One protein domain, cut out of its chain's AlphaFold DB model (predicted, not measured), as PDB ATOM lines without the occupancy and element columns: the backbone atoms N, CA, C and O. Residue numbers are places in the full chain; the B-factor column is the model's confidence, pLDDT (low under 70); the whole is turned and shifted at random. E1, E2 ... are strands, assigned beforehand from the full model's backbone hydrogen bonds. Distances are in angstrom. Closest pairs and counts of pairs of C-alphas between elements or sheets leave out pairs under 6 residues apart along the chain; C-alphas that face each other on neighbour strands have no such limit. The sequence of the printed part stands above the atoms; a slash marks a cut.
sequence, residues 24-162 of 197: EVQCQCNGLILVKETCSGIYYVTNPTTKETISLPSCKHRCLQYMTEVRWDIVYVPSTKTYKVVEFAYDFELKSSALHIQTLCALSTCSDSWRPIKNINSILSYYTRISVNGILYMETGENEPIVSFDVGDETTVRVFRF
ATOM      1  N   GLU A  24     133.548 191.353 115.504       92.75
ATOM      2  CA  GLU A  24     134.022 192.583 116.132       92.75
ATOM      3  C   GLU A  24     135.150 193.195 115.289       92.75
ATOM      4  O   GLU A  24     136.190 192.563 115.078       92.75
ATOM      5  N   VAL A  25     134.968 194.432 114.819       92.50
ATOM      6  CA  VAL A  25     136.005 195.169 114.078       92.50
ATOM      7  C   VAL A  25     137.137 195.567 115.021       92.50
ATOM      8  O   VAL A  25     136.902 196.184 116.054       92.50
ATOM      9  N   GLN A  26     138.371 195.237 114.646       91.38
ATOM     10  CA  GLN A  26     139.569 195.532 115.433       91.38
ATOM     11  C   GLN A  26     140.303 196.777 114.920       91.38
ATOM     12  O   GLN A  26     140.706 197.628 115.711       91.38
ATOM     13  N   CYS A  27     140.490 196.880 113.602       90.25
ATOM     14  CA  CYS A  27     141.163 197.999 112.937       90.25
ATOM     15  C   CYS A  27     140.912 197.968 111.420       90.25
ATOM     16  O   CYS A  27     140.342 197.012 110.888       90.25
ATOM     17  N   GLN A  28     141.349 199.020 110.721       91.44
ATOM     18  CA  GLN A  28     141.241 199.141 109.268       91.44
ATOM     19  C   GLN A  28     142.501 199.774 108.667       91.44
ATOM     20  O   GLN A  28     143.131 200.620 109.298       91.44
ATOM     21  N   CYS A  29     142.854 199.390 107.441       90.00
ATOM     22  CA  CYS A  29     143.980 199.963 106.700       90.00
ATOM     23  C   CYS A  29     143.739 199.849 105.193       90.00
ATOM     24  O   CYS A  29     143.551 198.745 104.681       90.00
ATOM     25  N   ASN A  30     143.771 200.981 104.478       89.12
ATOM     26  CA  ASN A  30     143.617 201.053 103.020       89.12
ATOM     27  C   ASN A  30     142.438 200.210 102.499       89.12
ATOM     28  O   ASN A  30     142.638 199.373 101.628       89.12
ATOM     29  N   GLY A  31     141.246 200.361 103.088       88.25
ATOM     30  CA  GLY A  31     140.032 199.630 102.692       88.25
ATOM     31  C   GLY A  31     139.953 198.164 103.147       88.25
ATOM     32  O   GLY A  31     138.923 197.528 102.943       88.25
ATOM     33  N   LEU A  32     140.990 197.617 103.788       90.75
ATOM     34  CA  LEU A  32     140.928 196.316 104.461       90.75
ATOM     35  C   LEU A  32     140.478 196.479 105.910       90.75
ATOM     36  O   LEU A  32     140.841 197.454 106.571       90.75
ATOM     37  N   ILE A  33     139.748 195.487 106.416       94.00
ATOM     38  CA  ILE A  33     139.260 195.450 107.796       94.00
ATOM     39  C   ILE A  33     139.782 194.188 108.479       94.00
ATOM     40  O   ILE A  33     139.679 193.090 107.926       94.00
ATOM     41  N   LEU A  34     140.323 194.342 109.687       92.94
ATOM     42  CA  LEU A  34     140.573 193.228 110.595       92.94
ATOM     43  C   LEU A  34     139.335 193.009 111.457       92.94
ATOM     44  O   LEU A  34     138.918 193.911 112.186       92.94
ATOM     45  N   VAL A  35     138.786 191.802 111.425       94.38
ATOM     46  CA  VAL A  35     137.643 191.414 112.252       94.38
ATOM     47  C   VAL A  35     137.977 190.191 113.093       94.38
ATOM     48  O   VAL A  35     138.762 189.333 112.690       94.38
ATOM     49  N   LYS A  36     137.366 190.109 114.270       93.38
ATOM     50  CA  LYS A  36     137.438 188.966 115.176       93.38
ATOM     51  C   LYS A  36     136.071 188.307 115.249       93.38
ATOM     52  O   LYS A  36     135.097 188.968 115.595       93.38
ATOM     53  N   GLU A  37     135.997 187.014 114.974       93.44
ATOM     54  CA  GLU A  37     134.784 186.246 115.242       93.44
ATOM     55  C   GLU A  37     134.668 185.984 116.752       93.44
ATOM     56  O   GLU A  37     135.546 185.368 117.362       93.44
ATOM     57  N   THR A  38     133.591 186.450 117.381       90.31
ATOM     58  CA  THR A  38     133.422 186.456 118.842       90.31
ATOM     59  C   THR A  38     133.307 185.052 119.433       90.31
ATOM     60  O   THR A  38     133.818 184.809 120.525       90.31
ATOM     61  N   CYS A  39     132.693 184.109 118.711       89.12
ATOM     62  CA  CYS A  39     132.507 182.735 119.181       89.12
ATOM     63  C   CYS A  39     133.781 181.885 119.094       89.12
ATOM     64  O   CYS A  39     134.061 181.109 120.005       89.12
ATOM     65  N   SER A  40     134.534 181.997 117.996       90.19
ATOM     66  CA  SER A  40     135.725 181.171 117.751       90.19
ATOM     67  C   SER A  40     137.022 181.837 118.219       90.19
ATOM     68  O   SER A  40     138.018 181.153 118.459       90.19
ATOM     69  N   GLY A  41     137.030 183.168 118.332       88.62
ATOM     70  CA  GLY A  41     138.231 183.969 118.557       88.62
ATOM     71  C   GLY A  41     139.162 184.048 117.344       88.62
ATOM     72  O   GLY A  41     140.273 184.560 117.482       88.62
ATOM     73  N   ILE A  42     138.751 183.538 116.177       89.31
ATOM     74  CA  ILE A  42     139.546 183.579 114.946       89.31
ATOM     75  C   ILE A  42     139.511 184.994 114.368       89.31
ATOM     76  O   ILE A  42     138.470 185.652 114.341       89.31
ATOM     77  N   TYR A  43     140.666 185.449 113.891       91.31
ATOM     78  CA  TYR A  43     140.804 186.735 113.221       91.31
ATOM     79  C   TYR A  43     140.785 186.556 111.712       91.31
ATOM     80  O   TYR A  43     141.352 185.600 111.175       91.31
ATOM     81  N   TYR A  44     140.178 187.517 111.033       92.88
ATOM     82  CA  TYR A  44     140.069 187.550 109.588       92.88
ATOM     83  C   TYR A  44     140.445 188.924 109.065       92.88
ATOM     84  O   TYR A  44     140.096 189.941 109.660       92.88
ATOM     85  N   VAL A  45     141.117 188.944 107.920       93.31
ATOM     86  CA  VAL A  45     141.274 190.160 107.127       93.31
ATOM     87  C   VAL A  45     140.306 190.068 105.965       93.31
ATOM     88  O   VAL A  45     140.333 189.100 105.201       93.31
ATOM     89  N   THR A  46     139.449 191.072 105.846       92.88
ATOM     90  CA  THR A  46     138.392 191.134 104.842       92.88
ATOM     91  C   THR A  46     138.584 192.370 103.978       92.88
ATOM     92  O   THR A  46     138.877 193.455 104.483       92.88
ATOM     93  N   ASN A  47     138.404 192.202 102.671       92.00
ATOM     94  CA  ASN A  47     138.216 193.298 101.731       92.00
ATOM     95  C   ASN A  47     136.701 193.425 101.491       92.00
ATOM     96  O   ASN A  47     136.133 192.568 100.812       92.00
ATOM     97  N   PRO A  48     136.019 194.441 102.050       88.00
ATOM     98  CA  PRO A  48     134.567 194.577 101.915       88.00
ATOM     99  C   PRO A  48     134.118 194.739 100.458       88.00
ATOM    100  O   PRO A  48     133.070 194.218 100.077       88.00
ATOM    101  N   THR A  49     134.941 195.391  99.631       88.00
ATOM    102  CA  THR A  49     134.658 195.646  98.214       88.00
ATOM    103  C   THR A  49     134.650 194.354  97.403       88.00
ATOM    104  O   THR A  49     133.724 194.111  96.629       88.00
ATOM    105  N   THR A  50     135.661 193.499  97.583       88.69
ATOM    106  CA  THR A  50     135.766 192.229  96.838       88.69
ATOM    107  C   THR A  50     135.058 191.069  97.534       88.69
ATOM    108  O   THR A  50     134.841 190.026  96.919       88.69
ATOM    109  N   LYS A  51     134.676 191.239  98.808       88.62
ATOM    110  CA  LYS A  51     134.164 190.198  99.718       88.62
ATOM    111  C   LYS A  51     135.138 189.044  99.950       88.62
ATOM    112  O   LYS A  51     134.770 188.023 100.533       88.62
ATOM    113  N   GLU A  52     136.386 189.188  99.519       89.06
ATOM    114  CA  GLU A  52     137.428 188.225  99.828       89.06
ATOM    115  C   GLU A  52     137.750 188.309 101.318       89.06
ATOM    116  O   GLU A  52     137.753 189.385 101.922       89.06
ATOM    117  N   THR A  53     138.000 187.156 101.927       90.56
ATOM    118  CA  THR A  53     138.324 187.047 103.346       90.56
ATOM    119  C   THR A  53     139.405 185.999 103.525       90.56
ATOM    120  O   THR A  53     139.326 184.912 102.950       90.56
ATOM    121  N   ILE A  54     140.410 186.320 104.333       90.75
ATOM    122  CA  ILE A  54     141.469 185.391 104.720       90.75
ATOM    123  C   ILE A  54     141.455 185.218 106.235       90.75
ATOM    124  O   ILE A  54     141.421 186.193 106.981       90.75
ATOM    125  N   SER A  55     141.468 183.971 106.697       91.19
ATOM    126  CA  SER A  55     141.642 183.656 108.113       91.19
ATOM    127  C   SER A  55     143.112 183.782 108.490       91.19
ATOM    128  O   SER A  55     143.975 183.247 107.789       91.19
ATOM    129  N   LEU A  56     143.397 184.424 109.615       89.38
ATOM    130  CA  LEU A  56     144.739 184.447 110.176       89.38
ATOM    131  C   LEU A  56     145.027 183.133 110.913       89.38
ATOM    132  O   LEU A  56     144.126 182.567 111.544       89.38
ATOM    133  N   PRO A  57     146.275 182.631 110.865       87.12
ATOM    134  CA  PRO A  57     146.660 181.474 111.657       87.12
ATOM    135  C   PRO A  57     146.464 181.784 113.144       87.12
ATOM    136  O   PRO A  57     146.689 182.912 113.587       87.12
ATOM    137  N   SER A  58     146.064 180.785 113.936       82.62
ATOM    138  CA  SER A  58     145.927 180.970 115.381       82.62
ATOM    139  C   SER A  58     147.266 181.387 115.984       82.62
ATOM    140  O   SER A  58     148.262 180.664 115.878       82.62
ATOM    141  N   CYS A  59     147.276 182.536 116.648       73.94
ATOM    142  CA  CYS A  59     148.447 183.025 117.346       73.94
ATOM    143  C   CYS A  59     148.616 182.232 118.647       73.94
ATOM    144  O   CYS A  59     147.869 182.399 119.610       73.94
ATOM    145  N   LYS A  60     149.538 181.264 118.658       64.44
ATOM    146  CA  LYS A  60     149.770 180.381 119.812       64.44
ATOM    147  C   LYS A  60     150.661 181.072 120.842       64.44
ATOM    148  O   LYS A  60     151.740 180.563 121.149       64.44
ATOM    149  N   HIS A  61     150.234 182.196 121.409       61.31
ATOM    150  CA  HIS A  61     150.966 182.772 122.534       61.31
ATOM    151  C   HIS A  61     150.718 181.972 123.809       61.31
ATOM    152  O   HIS A  61     149.846 182.259 124.613       61.31
ATOM    153  N   ARG A  62     151.558 180.945 123.985       49.44
ATOM    154  CA  ARG A  62     151.835 180.280 125.268       49.44
ATOM    155  C   ARG A  62     152.778 181.093 126.166       49.44
ATOM    156  O   ARG A  62     153.152 180.609 127.226       49.44
ATOM    157  N   CYS A  63     153.229 182.268 125.725       49.94
ATOM    158  CA  CYS A  63     154.305 182.997 126.395       49.94
ATOM    159  C   CYS A  63     153.840 183.915 127.525       49.94
ATOM    160  O   CYS A  63     154.684 184.314 128.317       49.94
ATOM    161  N   LEU A  64     152.550 184.235 127.621       54.94
ATOM    162  CA  LEU A  64     152.046 185.157 128.634       54.94
ATOM    163  C   LEU A  64     151.029 184.419 129.504       54.94
ATOM    164  O   LEU A  64     149.970 183.999 129.043       54.94
ATOM    165  N   GLN A  65     151.430 184.161 130.744       55.88
ATOM    166  CA  GLN A  65     150.717 183.303 131.693       55.88
ATOM    167  C   GLN A  65     149.585 184.049 132.423       55.88
ATOM    168  O   GLN A  65     148.721 183.413 133.026       55.88
ATOM    169  N   TYR A  66     149.577 185.381 132.341       60.97
ATOM    170  CA  TYR A  66     148.726 186.271 133.130       60.97
ATOM    171  C   TYR A  66     147.793 187.102 132.247       60.97
ATOM    172  O   TYR A  66     147.860 187.011 131.022       60.97
ATOM    173  N   MET A  67     146.869 187.856 132.866       60.47
ATOM    174  CA  MET A  67     145.906 188.698 132.143       60.47
ATOM    175  C   MET A  67     146.645 189.499 131.072       60.47
ATOM    176  O   MET A  67     147.585 190.222 131.383       60.47
ATOM    177  N   THR A  68     146.260 189.308 129.815       67.44
ATOM    178  CA  THR A  68     146.916 189.919 128.663       67.44
ATOM    179  C   THR A  68     145.921 190.767 127.915       67.44
ATOM    180  O   THR A  68     144.844 190.306 127.532       67.44
ATOM    181  N   GLU A  69     146.286 192.021 127.691       78.62
ATOM    182  CA  GLU A  69     145.612 192.822 126.686       78.62
ATOM    183  C   GLU A  69     146.281 192.526 125.346       78.62
ATOM    184  O   GLU A  69     147.482 192.756 125.184       78.62
ATOM    185  N   VAL A  70     145.508 191.977 124.407       81.75
ATOM    186  CA  VAL A  70     145.969 191.728 123.039       81.75
ATOM    187  C   VAL A  70     145.315 192.740 122.113       81.75
ATOM    188  O   VAL A  70     144.090 192.885 122.097       81.75
ATOM    189  N   ARG A  71     146.134 193.452 121.344       86.06
ATOM    190  CA  ARG A  71     145.706 194.430 120.344       86.06
ATOM    191  C   ARG A  71     146.275 194.064 118.989       86.06
ATOM    192  O   ARG A  71     147.343 193.474 118.897       86.06
ATOM    193  N   TRP A  72     145.560 194.455 117.945       89.00
ATOM    194  CA  TRP A  72     145.925 194.122 116.580       89.00
ATOM    195  C   TRP A  72     145.919 195.353 115.696       89.00
ATOM    196  O   TRP A  72     145.106 196.259 115.890       89.00
ATOM    197  N   ASP A  73     146.801 195.358 114.705       91.56
ATOM    198  CA  ASP A  73     146.858 196.392 113.681       91.56
ATOM    199  C   ASP A  73     147.111 195.796 112.292       91.56
ATOM    200  O   ASP A  73     147.731 194.735 112.174       91.56
ATOM    201  N   ILE A  74     146.647 196.476 111.244       92.69
ATOM    202  CA  ILE A  74     146.994 196.172 109.854       92.69
ATOM    203  C   ILE A  74     147.833 197.331 109.338       92.69
ATOM    204  O   ILE A  74     147.405 198.480 109.343       92.69
ATOM    205  N   VAL A  75     149.012 197.011 108.815       92.69
ATOM    206  CA  VAL A  75     149.952 198.004 108.307       92.69
ATOM    207  C   VAL A  75     150.318 197.684 106.869       92.69
ATOM    208  O   VAL A  75     150.831 196.603 106.567       92.69
ATOM    209  N   TYR A  76     150.077 198.636 105.973       91.69
ATOM    210  CA  TYR A  76     150.587 198.578 104.609       91.69
ATOM    211  C   TYR A  76     152.047 199.030 104.577       91.69
ATOM    212  O   TYR A  76     152.365 200.124 105.038       91.69
ATOM    213  N   VAL A  77     152.929 198.205 104.011       91.19
ATOM    214  CA  VAL A  77     154.364 198.477 103.866       91.19
ATOM    215  C   VAL A  77     154.660 198.816 102.397       91.19
ATOM    216  O   VAL A  77     154.735 197.905 101.566       91.19
ATOM    217  N   PRO A  78     154.852 200.104 102.036       89.62
ATOM    218  CA  PRO A  78     154.979 200.512 100.634       89.62
ATOM    219  C   PRO A  78     156.204 199.931  99.917       89.62
ATOM    220  O   PRO A  78     156.131 199.623  98.728       89.62
ATOM    221  N   SER A  79     157.322 199.750 100.629       89.31
ATOM    222  CA  SER A  79     158.580 199.244 100.059       89.31
ATOM    223  C   SER A  79     158.459 197.810  99.537       89.31
ATOM    224  O   SER A  79     159.044 197.479  98.507       89.31
ATOM    225  N   THR A  80     157.667 196.975 100.211       88.25
ATOM    226  CA  THR A  80     157.404 195.581  99.825       88.25
ATOM    227  C   THR A  80     156.054 195.396  99.141       88.25
ATOM    228  O   THR A  80     155.795 194.320  98.610       88.25
ATOM    229  N   LYS A  81     155.196 196.427  99.132       88.75
ATOM    230  CA  LYS A  81     153.803 196.380  98.655       88.75
ATOM    231  C   LYS A  81     152.997 195.254  99.308       88.75
ATOM    232  O   LYS A  81     152.181 194.606  98.656       88.75
ATOM    233  N   THR A  82     153.244 195.006 100.589       89.75
ATOM    234  CA  THR A  82     152.558 193.967 101.362       89.75
ATOM    235  C   THR A  82     151.835 194.569 102.551       89.75
ATOM    236  O   THR A  82     152.209 195.626 103.056       89.75
ATOM    237  N   TYR A  83     150.804 193.869 103.013       90.88
ATOM    238  CA  TYR A  83     150.183 194.156 104.295       90.88
ATOM    239  C   TYR A  83     150.807 193.257 105.358       90.88
ATOM    240  O   TYR A  83     151.142 192.098 105.102       90.88
ATOM    241  N   LYS A  84     150.973 193.777 106.564       92.25
ATOM    242  CA  LYS A  84     151.382 193.008 107.736       92.25
ATOM    243  C   LYS A  84     150.324 193.197 108.812       92.25
ATOM    244  O   LYS A  84     149.879 194.316 109.041       92.25
ATOM    245  N   VAL A  85     149.916 192.104 109.441       91.88
ATOM    246  CA  VAL A  85     149.120 192.142 110.665       91.88
ATOM    247  C   VAL A  85     150.084 192.074 111.829       91.88
ATOM    248  O   VAL A  85     150.989 191.236 111.856       91.88
ATOM    249  N   VAL A  86     149.895 192.980 112.769       90.06
ATOM    250  CA  VAL A  86     150.748 193.132 113.932       90.06
ATOM    251  C   VAL A  86     149.921 192.816 115.168       90.06
ATOM    252  O   VAL A  86     148.837 193.368 115.335       90.06
ATOM    253  N   GLU A  87     150.415 191.918 116.010       88.00
ATOM    254  CA  GLU A  87     149.835 191.593 117.310       88.00
ATOM    255  C   GLU A  87     150.691 192.213 118.413       88.00
ATOM    256  O   GLU A  87     151.900 191.996 118.478       88.00
ATOM    257  N   PHE A  88     150.041 192.942 119.308       83.25
ATOM    258  CA  PHE A  88     150.622 193.502 120.517       83.25
ATOM    259  C   PHE A  88     150.038 192.762 121.699       83.25
ATOM    260  O   PHE A  88     148.834 192.839 121.928       83.25
ATOM    261  N   ALA A  89     150.879 192.084 122.465       81.12
ATOM    262  CA  ALA A  89     150.461 191.422 123.685       81.12
ATOM    263  C   ALA A  89     151.168 192.075 124.875       81.12
ATOM    264  O   ALA A  89     152.400 192.106 124.932       81.12
ATOM    265  N   TYR A  90     150.392 192.618 125.810       78.88
ATOM    266  CA  TYR A  90     150.916 193.254 127.016       78.88
ATOM    267  C   TYR A  90     150.712 192.366 128.240       78.88
ATOM    268  O   TYR A  90     149.591 191.945 128.527       78.88
ATOM    269  N   ASP A  91     151.797 192.115 128.970       77.75
ATOM    270  CA  ASP A  91     151.791 191.421 130.254       77.75
ATOM    271  C   ASP A  91     151.772 192.448 131.394       77.75
ATOM    272  O   ASP A  91     152.757 193.164 131.614       77.75
ATOM    273  N   PHE A  92     150.647 192.530 132.114       75.75
ATOM    274  CA  PHE A  92     150.476 193.486 133.215       75.75
ATOM    275  C   PHE A  92     151.385 193.194 134.416       75.75
ATOM    276  O   PHE A  92     151.779 194.136 135.107       75.75
ATOM    277  N   GLU A  93     151.729 191.928 134.677       77.50
ATOM    278  CA  GLU A  93     152.561 191.553 135.826       77.50
ATOM    279  C   GLU A  93     154.031 191.867 135.559       77.50
ATOM    280  O   GLU A  93     154.701 192.503 136.377       77.50
ATOM    281  N   LEU A  94     154.517 191.477 134.380       75.62
ATOM    282  CA  LEU A  94     155.894 191.722 133.957       75.62
ATOM    283  C   LEU A  94     156.117 193.152 133.453       75.62
ATOM    284  O   LEU A  94     157.264 193.555 133.250       75.62
ATOM    285  N   LYS A  95     155.038 193.919 133.246       76.44
ATOM    286  CA  LYS A  95     155.053 195.255 132.630       76.44
ATOM    287  C   LYS A  95     155.840 195.259 131.319       76.44
ATOM    288  O   LYS A  95     156.676 196.131 131.066       76.44
ATOM    289  N   SER A  96     155.604 194.237 130.502       73.12
ATOM    290  CA  SER A  96     156.368 193.974 129.283       73.12
ATOM    291  C   SER A  96     155.446 193.772 128.088       73.12
ATOM    292  O   SER A  96     154.374 193.186 128.227       73.12
ATOM    293  N   SER A  97     155.873 194.259 126.922       72.81
ATOM    294  CA  SER A  97     155.159 194.087 125.656       72.81
ATOM    295  C   SER A  97     155.892 193.082 124.770       72.81
ATOM    296  O   SER A  97     157.104 193.199 124.557       72.81
ATOM    297  N   ALA A  98     155.142 192.139 124.209       72.62
ATOM    298  CA  ALA A  98     155.578 191.283 123.118       72.62
ATOM    299  C   ALA A  98     154.905 191.733 121.817       72.62
ATOM    300  O   ALA A  98     153.724 192.087 121.802       72.62
ATOM    301  N   LEU A  99     155.676 191.720 120.733       75.06
ATOM    302  CA  LEU A  99     155.223 192.108 119.408       75.06
ATOM    303  C   LEU A  99     155.347 190.914 118.468       75.06
ATOM    304  O   LEU A  99     156.420 190.320 118.379       75.06
ATOM    305  N   HIS A 100     154.289 190.585 117.736       77.31
ATOM    306  CA  HIS A 100     154.318 189.535 116.721       77.31
ATOM    307  C   HIS A 100     153.839 190.075 115.388       77.31
ATOM    308  O   HIS A 100     152.978 190.950 115.321       77.31
ATOM    309  N   ILE A 101     154.401 189.540 114.308       78.75
ATOM    310  CA  ILE A 101     153.990 189.898 112.955       78.75
ATOM    311  C   ILE A 101     153.611 188.669 112.159       78.75
ATOM    312  O   ILE A 101     154.352 187.685 112.083       78.75
ATOM    313  N   GLN A 102     152.486 188.807 111.471       78.44
ATOM    314  CA  GLN A 102     152.075 187.977 110.361       78.44
ATOM    315  C   GLN A 102     152.126 188.824 109.093       78.44
ATOM    316  O   GLN A 102     151.480 189.861 108.982       78.44
ATOM    317  N   THR A 103     152.890 188.393 108.098       80.00
ATOM    318  CA  THR A 103     152.875 189.059 106.791       80.00
ATOM    319  C   THR A 103     151.742 188.478 105.959       80.00
ATOM    320  O   THR A 103     151.664 187.262 105.793       80.00
ATOM    321  N   LEU A 104     150.873 189.339 105.437       76.88
ATOM    322  CA  LEU A 104     149.884 188.971 104.436       76.88
ATOM    323  C   LEU A 104     150.551 189.097 103.075       76.88
ATOM    324  O   LEU A 104     150.901 190.192 102.629       76.88
ATOM    325  N   CYS A 105     150.743 187.967 102.412       64.38
ATOM    326  CA  CYS A 105     151.228 187.960 101.046       64.38
ATOM    327  C   CYS A 105     150.187 187.349 100.135       64.38
ATOM    328  O   CYS A 105     149.610 186.310 100.439       64.38
ATOM    329  N   ALA A 106     150.026 187.966  98.968       55.00
ATOM    330  CA  ALA A 106     149.305 187.350  97.870       55.00
ATOM    331  C   ALA A 106     150.049 186.109  97.338       55.00
ATOM    332  O   ALA A 106     149.424 185.215  96.792       55.00
ATOM    333  N   LEU A 107     151.376 186.028  97.488       47.94
ATOM    334  CA  LEU A 107     152.197 184.946  96.936       47.94
ATOM    335  C   LEU A 107     152.465 183.848  97.977       47.94
ATOM    336  O   LEU A 107     152.765 184.144  99.132       47.94
ATOM    337  N   SER A 108     152.436 182.586  97.536       48.88
ATOM    338  CA  SER A 108     152.632 181.349  98.323       48.88
ATOM    339  C   SER A 108     154.024 181.179  98.961       48.88
ATOM    340  O   SER A 108     154.405 180.072  99.329       48.88
ATOM    341  N   THR A 109     154.826 182.239  99.020       50.97
ATOM    342  CA  THR A 109     156.206 182.240  99.522       50.97
ATOM    343  C   THR A 109     156.338 182.861 100.907       50.97
ATOM    344  O   THR A 109     157.447 182.934 101.432       50.97
ATOM    345  N   CYS A 110     155.247 183.345 101.501       58.62
ATOM    346  CA  CYS A 110     155.293 183.934 102.833       58.62
ATOM    347  C   CYS A 110     154.960 182.918 103.919       58.62
ATOM    348  O   CYS A 110     154.226 181.963 103.704       58.62
ATOM    349  N   SER A 111     155.555 183.142 105.089       61.06
ATOM    350  CA  SER A 111     155.317 182.351 106.293       61.06
ATOM    351  C   SER A 111     153.834 182.378 106.659       61.06
ATOM    352  O   SER A 111     153.324 183.440 107.005       61.06
ATOM    353  N   ASP A 112     153.182 181.216 106.697       69.44
ATOM    354  CA  ASP A 112     151.838 181.020 107.271       69.44
ATOM    355  C   ASP A 112     151.850 181.035 108.815       69.44
ATOM    356  O   ASP A 112     150.990 180.451 109.477       69.44
ATOM    357  N   SER A 113     152.872 181.645 109.416       80.69
ATOM    358  CA  SER A 113     153.065 181.653 110.860       80.69
ATOM    359  C   SER A 113     153.498 183.011 111.390       80.69
ATOM    360  O   SER A 113     154.335 183.703 110.791       80.69
ATOM    361  N   TRP A 114     152.938 183.328 112.556       84.31
ATOM    362  CA  TRP A 114     153.338 184.437 113.403       84.31
ATOM    363  C   TRP A 114     154.804 184.290 113.786       84.31
ATOM    364  O   TRP A 114     155.223 183.237 114.272       84.31
ATOM    365  N   ARG A 115     155.579 185.359 113.596       85.56
ATOM    366  CA  ARG A 115     156.957 185.435 114.085       85.56
ATOM    367  C   ARG A 115     157.083 186.488 115.185       85.56
ATOM    368  O   ARG A 115     156.475 187.554 115.062       85.56
ATOM    369  N   PRO A 116     157.862 186.210 116.244       81.75
ATOM    370  CA  PRO A 116     158.150 187.195 117.270       81.75
ATOM    371  C   PRO A 116     159.057 188.287 116.733       81.75
ATOM    372  O   PRO A 116     160.012 188.036 115.995       81.75
ATOM    373  N   ILE A 117     158.757 189.500 117.164       77.25
ATOM    374  CA  ILE A 117     159.601 190.670 117.031       77.25
ATOM    375  C   ILE A 117     160.178 190.979 118.400       77.25
ATOM    376  O   ILE A 117     159.590 190.673 119.437       77.25
ATOM    377  N   LYS A 118     161.390 191.528 118.384       69.94
ATOM    378  CA  LYS A 118     162.154 191.902 119.570       69.94
ATOM    379  C   LYS A 118     161.249 192.541 120.631       69.94
ATOM    380  O   LYS A 118     160.519 193.481 120.328       69.94
ATOM    381  N   ASN A 119     161.354 192.055 121.871       68.12
ATOM    382  CA  ASN A 119     160.641 192.626 123.013       68.12
ATOM    383  C   ASN A 119     160.910 194.128 123.097       68.12
ATOM    384  O   ASN A 119     162.071 194.559 123.146       68.12
ATOM    385  N   ILE A 120     159.834 194.909 123.128       68.19
ATOM    386  CA  ILE A 120     159.930 196.345 123.334       68.19
ATOM    387  C   ILE A 120     159.699 196.587 124.819       68.19
ATOM    388  O   ILE A 120     158.593 196.442 125.341       68.19
ATOM    389  N   ASN A 121     160.796 196.876 125.517       64.00
ATOM    390  CA  ASN A 121     160.753 197.141 126.947       64.00
ATOM    391  C   ASN A 121     159.899 198.382 127.217       64.00
ATOM    392  O   ASN A 121     159.975 199.364 126.476       64.00
ATOM    393  N   SER A 122     159.147 198.333 128.319       58.16
ATOM    394  CA  SER A 122     158.475 199.485 128.926       58.16
ATOM    395  C   SER A 122     157.530 200.235 127.998       58.16
ATOM    396  O   SER A 122     157.624 201.455 127.882       58.16
ATOM    397  N   ILE A 123     156.613 199.516 127.356       60.28
ATOM    398  CA  ILE A 123     155.472 200.184 126.755       60.28
ATOM    399  C   ILE A 123     154.200 199.794 127.489       60.28
ATOM    400  O   ILE A 123     153.852 198.614 127.538       60.28
ATOM    401  N   LEU A 124     153.579 200.800 128.103       60.69
ATOM    402  CA  LEU A 124     152.333 200.698 128.846       60.69
ATOM    403  C   LEU A 124     151.129 200.823 127.896       60.69
ATOM    404  O   LEU A 124     151.266 201.208 126.736       60.69
ATOM    405  N   SER A 125     149.968 200.427 128.424       61.50
ATOM    406  CA  SER A 125     148.658 200.315 127.769       61.50
ATOM    407  C   SER A 125     148.421 201.312 126.630       61.50
ATOM    408  O   SER A 125     148.402 202.526 126.841       61.50
ATOM    409  N   TYR A 126     148.181 200.781 125.431       64.00
ATOM    410  CA  TYR A 126     148.025 201.577 124.219       64.00
ATOM    411  C   TYR A 126     146.563 201.904 123.930       64.00
ATOM    412  O   TYR A 126     145.796 201.028 123.516       64.00
ATOM    413  N   TYR A 127     146.194 203.176 124.049       66.50
ATOM    414  CA  TYR A 127     144.840 203.630 123.725       66.50
ATOM    415  C   TYR A 127     144.667 203.922 122.232       66.50
ATOM    416  O   TYR A 127     143.662 203.528 121.642       66.50
ATOM    417  N   THR A 128     145.677 204.526 121.603       78.94
ATOM    418  CA  THR A 128     145.597 205.002 120.215       78.94
ATOM    419  C   THR A 128     146.748 204.450 119.382       78.94
ATOM    420  O   THR A 128     147.909 204.496 119.800       78.94
ATOM    421  N   ARG A 129     146.426 203.939 118.189       85.19
ATOM    422  CA  ARG A 129     147.388 203.430 117.203       85.19
ATOM    423  C   ARG A 129     147.043 203.971 115.823       85.19
ATOM    424  O   ARG A 129     145.867 204.042 115.473       85.19
ATOM    425  N   ILE A 130     148.060 204.387 115.074       86.06
ATOM    426  CA  ILE A 130     147.917 204.934 113.721       86.06
ATOM    427  C   ILE A 130     149.061 204.397 112.864       86.06
ATOM    428  O   ILE A 130     150.223 204.491 113.253       86.06
ATOM    429  N   SER A 131     148.745 203.860 111.690       88.38
ATOM    430  CA  SER A 131     149.733 203.381 110.722       88.38
ATOM    431  C   SER A 131     149.856 204.352 109.552       88.38
ATOM    432  O   SER A 131     148.871 204.602 108.865       88.38
ATOM    433  N   VAL A 132     151.071 204.820 109.264       88.62
ATOM    434  CA  VAL A 132     151.374 205.658 108.095       88.62
ATOM    435  C   VAL A 132     152.632 205.148 107.406       88.62
ATOM    436  O   VAL A 132     153.691 205.052 108.020       88.62
ATOM    437  N   ASN A 133     152.534 204.850 106.107       89.44
ATOM    438  CA  ASN A 133     153.668 204.466 105.254       89.44
ATOM    439  C   ASN A 133     154.543 203.326 105.813       89.44
ATOM    440  O   ASN A 133     155.766 203.367 105.705       89.44
ATOM    441  N   GLY A 134     153.929 202.299 106.398       90.75
ATOM    442  CA  GLY A 134     154.658 201.169 106.981       90.75
ATOM    443  C   GLY A 134     155.204 201.428 108.384       90.75
ATOM    444  O   GLY A 134     155.890 200.568 108.928       90.75
ATOM    445  N   ILE A 135     154.904 202.580 108.984       91.62
ATOM    446  CA  ILE A 135     155.286 202.919 110.353       91.62
ATOM    447  C   ILE A 135     154.034 202.922 111.219       91.62
ATOM    448  O   ILE A 135     153.080 203.643 110.933       91.62
ATOM    449  N   LEU A 136     154.056 202.147 112.300       90.12
ATOM    450  CA  LEU A 136     153.009 202.178 113.308       90.12
ATOM    451  C   LEU A 136     153.395 203.119 114.446       90.12
ATOM    452  O   LEU A 136     154.404 202.906 115.116       90.12
ATOM    453  N   TYR A 137     152.571 204.130 114.682       88.19
ATOM    454  CA  TYR A 137     152.663 205.059 115.798       88.19
ATOM    455  C   TYR A 137     151.712 204.627 116.902       88.19
ATOM    456  O   TYR A 137     150.536 204.363 116.656       88.19
ATOM    457  N   MET A 138     152.227 204.562 118.121       86.06
ATOM    458  CA  MET A 138     151.521 204.024 119.269       86.06
ATOM    459  C   MET A 138     151.676 204.965 120.457       86.06
ATOM    460  O   MET A 138     152.789 205.354 120.823       86.06
ATOM    461  N   GLU A 139     150.554 205.326 121.059       82.12
ATOM    462  CA  GLU A 139     150.525 206.075 122.308       82.12
ATOM    463  C   GLU A 139     150.734 205.132 123.487       82.12
ATOM    464  O   GLU A 139     150.059 204.112 123.573       82.12
ATOM    465  N   THR A 140     151.643 205.479 124.395       77.88
ATOM    466  CA  THR A 140     152.061 204.577 125.478       77.88
ATOM    467  C   THR A 140     151.456 204.915 126.842       77.88
ATOM    468  O   THR A 140     151.800 204.291 127.839       77.88
ATOM    469  N   GLY A 141     150.539 205.887 126.894       73.31
ATOM    470  CA  GLY A 141     149.871 206.347 128.112       73.31
ATOM    471  C   GLY A 141     149.686 207.867 128.155       73.31
ATOM    472  O   GLY A 141     150.121 208.597 127.261       73.31
ATOM    473  N   GLU A 142     149.036 208.355 129.213       68.31
ATOM    474  CA  GLU A 142     148.881 209.793 129.460       68.31
ATOM    475  C   GLU A 142     150.245 210.429 129.758       68.31
ATOM    476  O   GLU A 142     150.942 210.010 130.676       68.31
ATOM    477  N   ASN A 143     150.628 211.449 128.981       69.06
ATOM    478  CA  ASN A 143     151.939 212.122 129.044       69.06
ATOM    479  C   ASN A 143     153.160 211.229 128.750       69.06
ATOM    480  O   ASN A 143     154.302 211.675 128.879       69.06
ATOM    481  N   GLU A 144     152.931 210.002 128.298       76.31
ATOM    482  CA  GLU A 144     153.984 209.074 127.912       76.31
ATOM    483  C   GLU A 144     154.410 209.309 126.447       76.31
ATOM    484  O   GLU A 144     153.667 209.908 125.654       76.31
ATOM    485  N   PRO A 145     155.631 208.902 126.054       79.56
ATOM    486  CA  PRO A 145     156.110 209.128 124.699       79.56
ATOM    487  C   PRO A 145     155.261 208.402 123.648       79.56
ATOM    488  O   PRO A 145     154.632 207.378 123.911       79.56
ATOM    489  N   ILE A 146     155.317 208.876 122.406       83.62
ATOM    490  CA  ILE A 146     154.896 208.049 121.272       83.62
ATOM    491  C   ILE A 146     156.020 207.093 120.942       83.62
ATOM    492  O   ILE A 146     157.180 207.493 120.830       83.62
ATOM    493  N   VAL A 147     155.656 205.848 120.690       85.50
ATOM    494  CA  VAL A 147     156.555 204.891 120.069       85.50
ATOM    495  C   VAL A 147     156.179 204.766 118.604       85.50
ATOM    496  O   VAL A 147     155.023 204.516 118.280       85.50
ATOM    497  N   SER A 148     157.152 204.929 117.710       88.94
ATOM    498  CA  SER A 148     157.000 204.461 116.336       88.94
ATOM    499  C   SER A 148     157.741 203.154 116.149       88.94
ATOM    500  O   SER A 148     158.893 203.026 116.574       88.94
ATOM    501  N   PHE A 149     157.130 202.243 115.419       88.75
ATOM    502  CA  PHE A 149     157.733 200.994 115.010       88.75
ATOM    503  C   PHE A 149     157.679 200.876 113.486       88.75
ATOM    504  O   PHE A 149     156.606 200.967 112.889       88.75
ATOM    505  N   ASP A 150     158.843 200.713 112.857       91.69
ATOM    506  CA  ASP A 150     158.937 200.455 111.421       91.69
ATOM    507  C   ASP A 150     158.575 198.991 111.158       91.69
ATOM    508  O   ASP A 150     159.347 198.067 111.421       91.69
ATOM    509  N   VAL A 151     157.369 198.783 110.640       90.44
ATOM    510  CA  VAL A 151     156.819 197.458 110.356       90.44
ATOM    511  C   VAL A 151     157.496 196.835 109.133       90.44
ATOM    512  O   VAL A 151     157.479 195.615 108.970       90.44
ATOM    513  N   GLY A 152     158.107 197.638 108.260       89.69
ATOM    514  CA  GLY A 152     158.875 197.163 107.114       89.69
ATOM    515  C   GLY A 152     160.192 196.522 107.532       89.69
ATOM    516  O   GLY A 152     160.453 195.384 107.137       89.69
ATOM    517  N   ASP A 153     160.969 197.242 108.341       89.44
ATOM    518  CA  ASP A 153     162.282 196.829 108.850       89.44
ATOM    519  C   ASP A 153     162.200 195.846 110.031       89.44
ATOM    520  O   ASP A 153     163.110 195.053 110.239       89.44
ATOM    521  N   GLU A 154     161.113 195.861 110.803       88.75
ATOM    522  CA  GLU A 154     160.880 194.970 111.953       88.75
ATOM    523  C   GLU A 154     161.885 195.109 113.110       88.75
ATOM    524  O   GLU A 154     161.764 194.409 114.116       88.75
ATOM    525  N   THR A 155     162.857 196.021 113.023       84.94
ATOM    526  CA  THR A 155     163.867 196.226 114.073       84.94
ATOM    527  C   THR A 155     163.902 197.649 114.615       84.94
ATOM    528  O   THR A 155     164.263 197.863 115.777       84.94
ATOM    529  N   THR A 156     163.496 198.624 113.805       86.25
ATOM    530  CA  THR A 156     163.562 200.040 114.154       86.25
ATOM    531  C   THR A 156     162.388 200.455 115.038       86.25
ATOM    532  O   THR A 156     161.241 200.545 114.601       86.25
ATOM    533  N   VAL A 157     162.706 200.791 116.290       85.38
ATOM    534  CA  VAL A 157     161.797 201.419 117.256       85.38
ATOM    535  C   VAL A 157     162.328 202.811 117.587       85.38
ATOM    536  O   VAL A 157     163.514 202.968 117.889       85.38
ATOM    537  N   ARG A 158     161.467 203.829 117.550       88.06
ATOM    538  CA  ARG A 158     161.804 205.202 117.962       88.06
ATOM    539  C   ARG A 158     160.837 205.680 119.029       88.06
ATOM    540  O   ARG A 158     159.669 205.313 119.012       88.06
ATOM    541  N   VAL A 159     161.339 206.514 119.932       85.25
ATOM    542  CA  VAL A 159     160.583 207.066 121.057       85.25
ATOM    543  C   VAL A 159     160.585 208.585 120.931       85.25
ATOM    544  O   VAL A 159     161.647 209.204 120.932       85.25
ATOM    545  N   PHE A 160     159.403 209.179 120.829       83.38
ATOM    546  CA  PHE A 160     159.201 210.622 120.739       83.38
ATOM    547  C   PHE A 160     158.638 211.119 122.063       83.38
ATOM    548  O   PHE A 160     157.513 210.788 122.431       83.38
ATOM    549  N   ARG A 161     159.433 211.902 122.791       81.31
ATOM    550  CA  ARG A 161     159.003 212.540 124.038       81.31
ATOM    551  C   ARG A 161     158.464 213.927 123.734       81.31
ATOM    552  O   ARG A 161     159.109 214.691 123.019       81.31
ATOM    553  N   PHE A 162     157.317 214.249 124.311       71.38
ATOM    554  CA  PHE A 162     156.771 215.595 124.259       71.38
ATOM    555  C   PHE A 162     157.306 216.423 125.421       71.38
ATOM    556  O   PHE A 162     157.456 215.929 126.534       71.38
TER     557      PHE A 162
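What this domain is: This is residues 24 to 162 of the 197 residues of an uncharacterized protein of Thalictrum thalictroides (UniProt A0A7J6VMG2). Three small antiparallel sheets of four strands each make this domain, with the largest, E5 E6 E7 E8, between the other two and partly face to face with each. Their first strands, E1, E5 and E9, come near one another, and the largest sheet and the sheet E9 E10 E11 E12 form a sandwich with strands crossed at 31 degrees. The printed part has 139 residues and no named helix; its twelve named strands run E1 to E12 along the chain, each sheet in chain order. The class is all strand. It is compact, with a radius of gyration of the C-alphas of 14.8 A and spans of 41 by 33 by 26 A.

How they stand to each other: The largest sheet is E5, residues 68 to 77, E6, 82 to 91, E7, 96 to 104, and E8, 115 to 121. It is a meander, each strand the antiparallel neighbour of the one before, and is strongly twisted. E5 and E6 form a hairpin, with N 71 and O 88 at 2.8 A, within hydrogen-bond range; so do E6 and E7, with N 87 and O 100 at 2.8 A, and E7 and E8, with N 117 and O 99 at 2.8 A. A second meander is E1, residues 24 to 29, E2, 32 to 37, E3, 43 to 46, and E4, 53 to 55. Within hydrogen-bond range here are N 26 and O 34, 2.8 A, N 35 and O 44, 2.9 A, and N 45 and O 54, 2.9 A. The third is E9, residues 129 to 132, E10, 135 to 139, E11, 146 to 150, and E12, 157 to 160, only just strongly twisted, with C-alphas up to 4.1 A off its best plane. Its pairs include N 130 and O 137, 2.9 A, N 136 and O 149, 2.9 A, and N 148 and O 158, 2.9 A. The sheets form a stack, face to face in turn. The closest C-alphas of E1 and E5 are those of Cys 29 and Ile 74, 5.8 A; those of E5 and E9 are Val 75 and Ser 131, 5.9 A. Among the pairs apart are E4 and E6, and E6 and E10.

Where its parts are: E6 is 29.0 A long, E5 27.3 A, E7 26.2 A and E8 17.8 A. E1 begins at C-alpha 24, (134.022, 192.583, 116.132), and E5 at C-alpha 68, (146.916, 189.919, 128.663). E12 ends at C-alpha 160, (159.201, 210.622, 120.739).

The domain as a whole: The C-alphas farthest apart are those of Ser 108 and Asn 143, 43.5 A. The printed part has no cut. The link E4 to E5, residues 56 to 67, is long. The mean pLDDT of the printed part is 80.8; residues 60 to 68, 105 to 112, 118 to 127 and 142 to 143 are under 70.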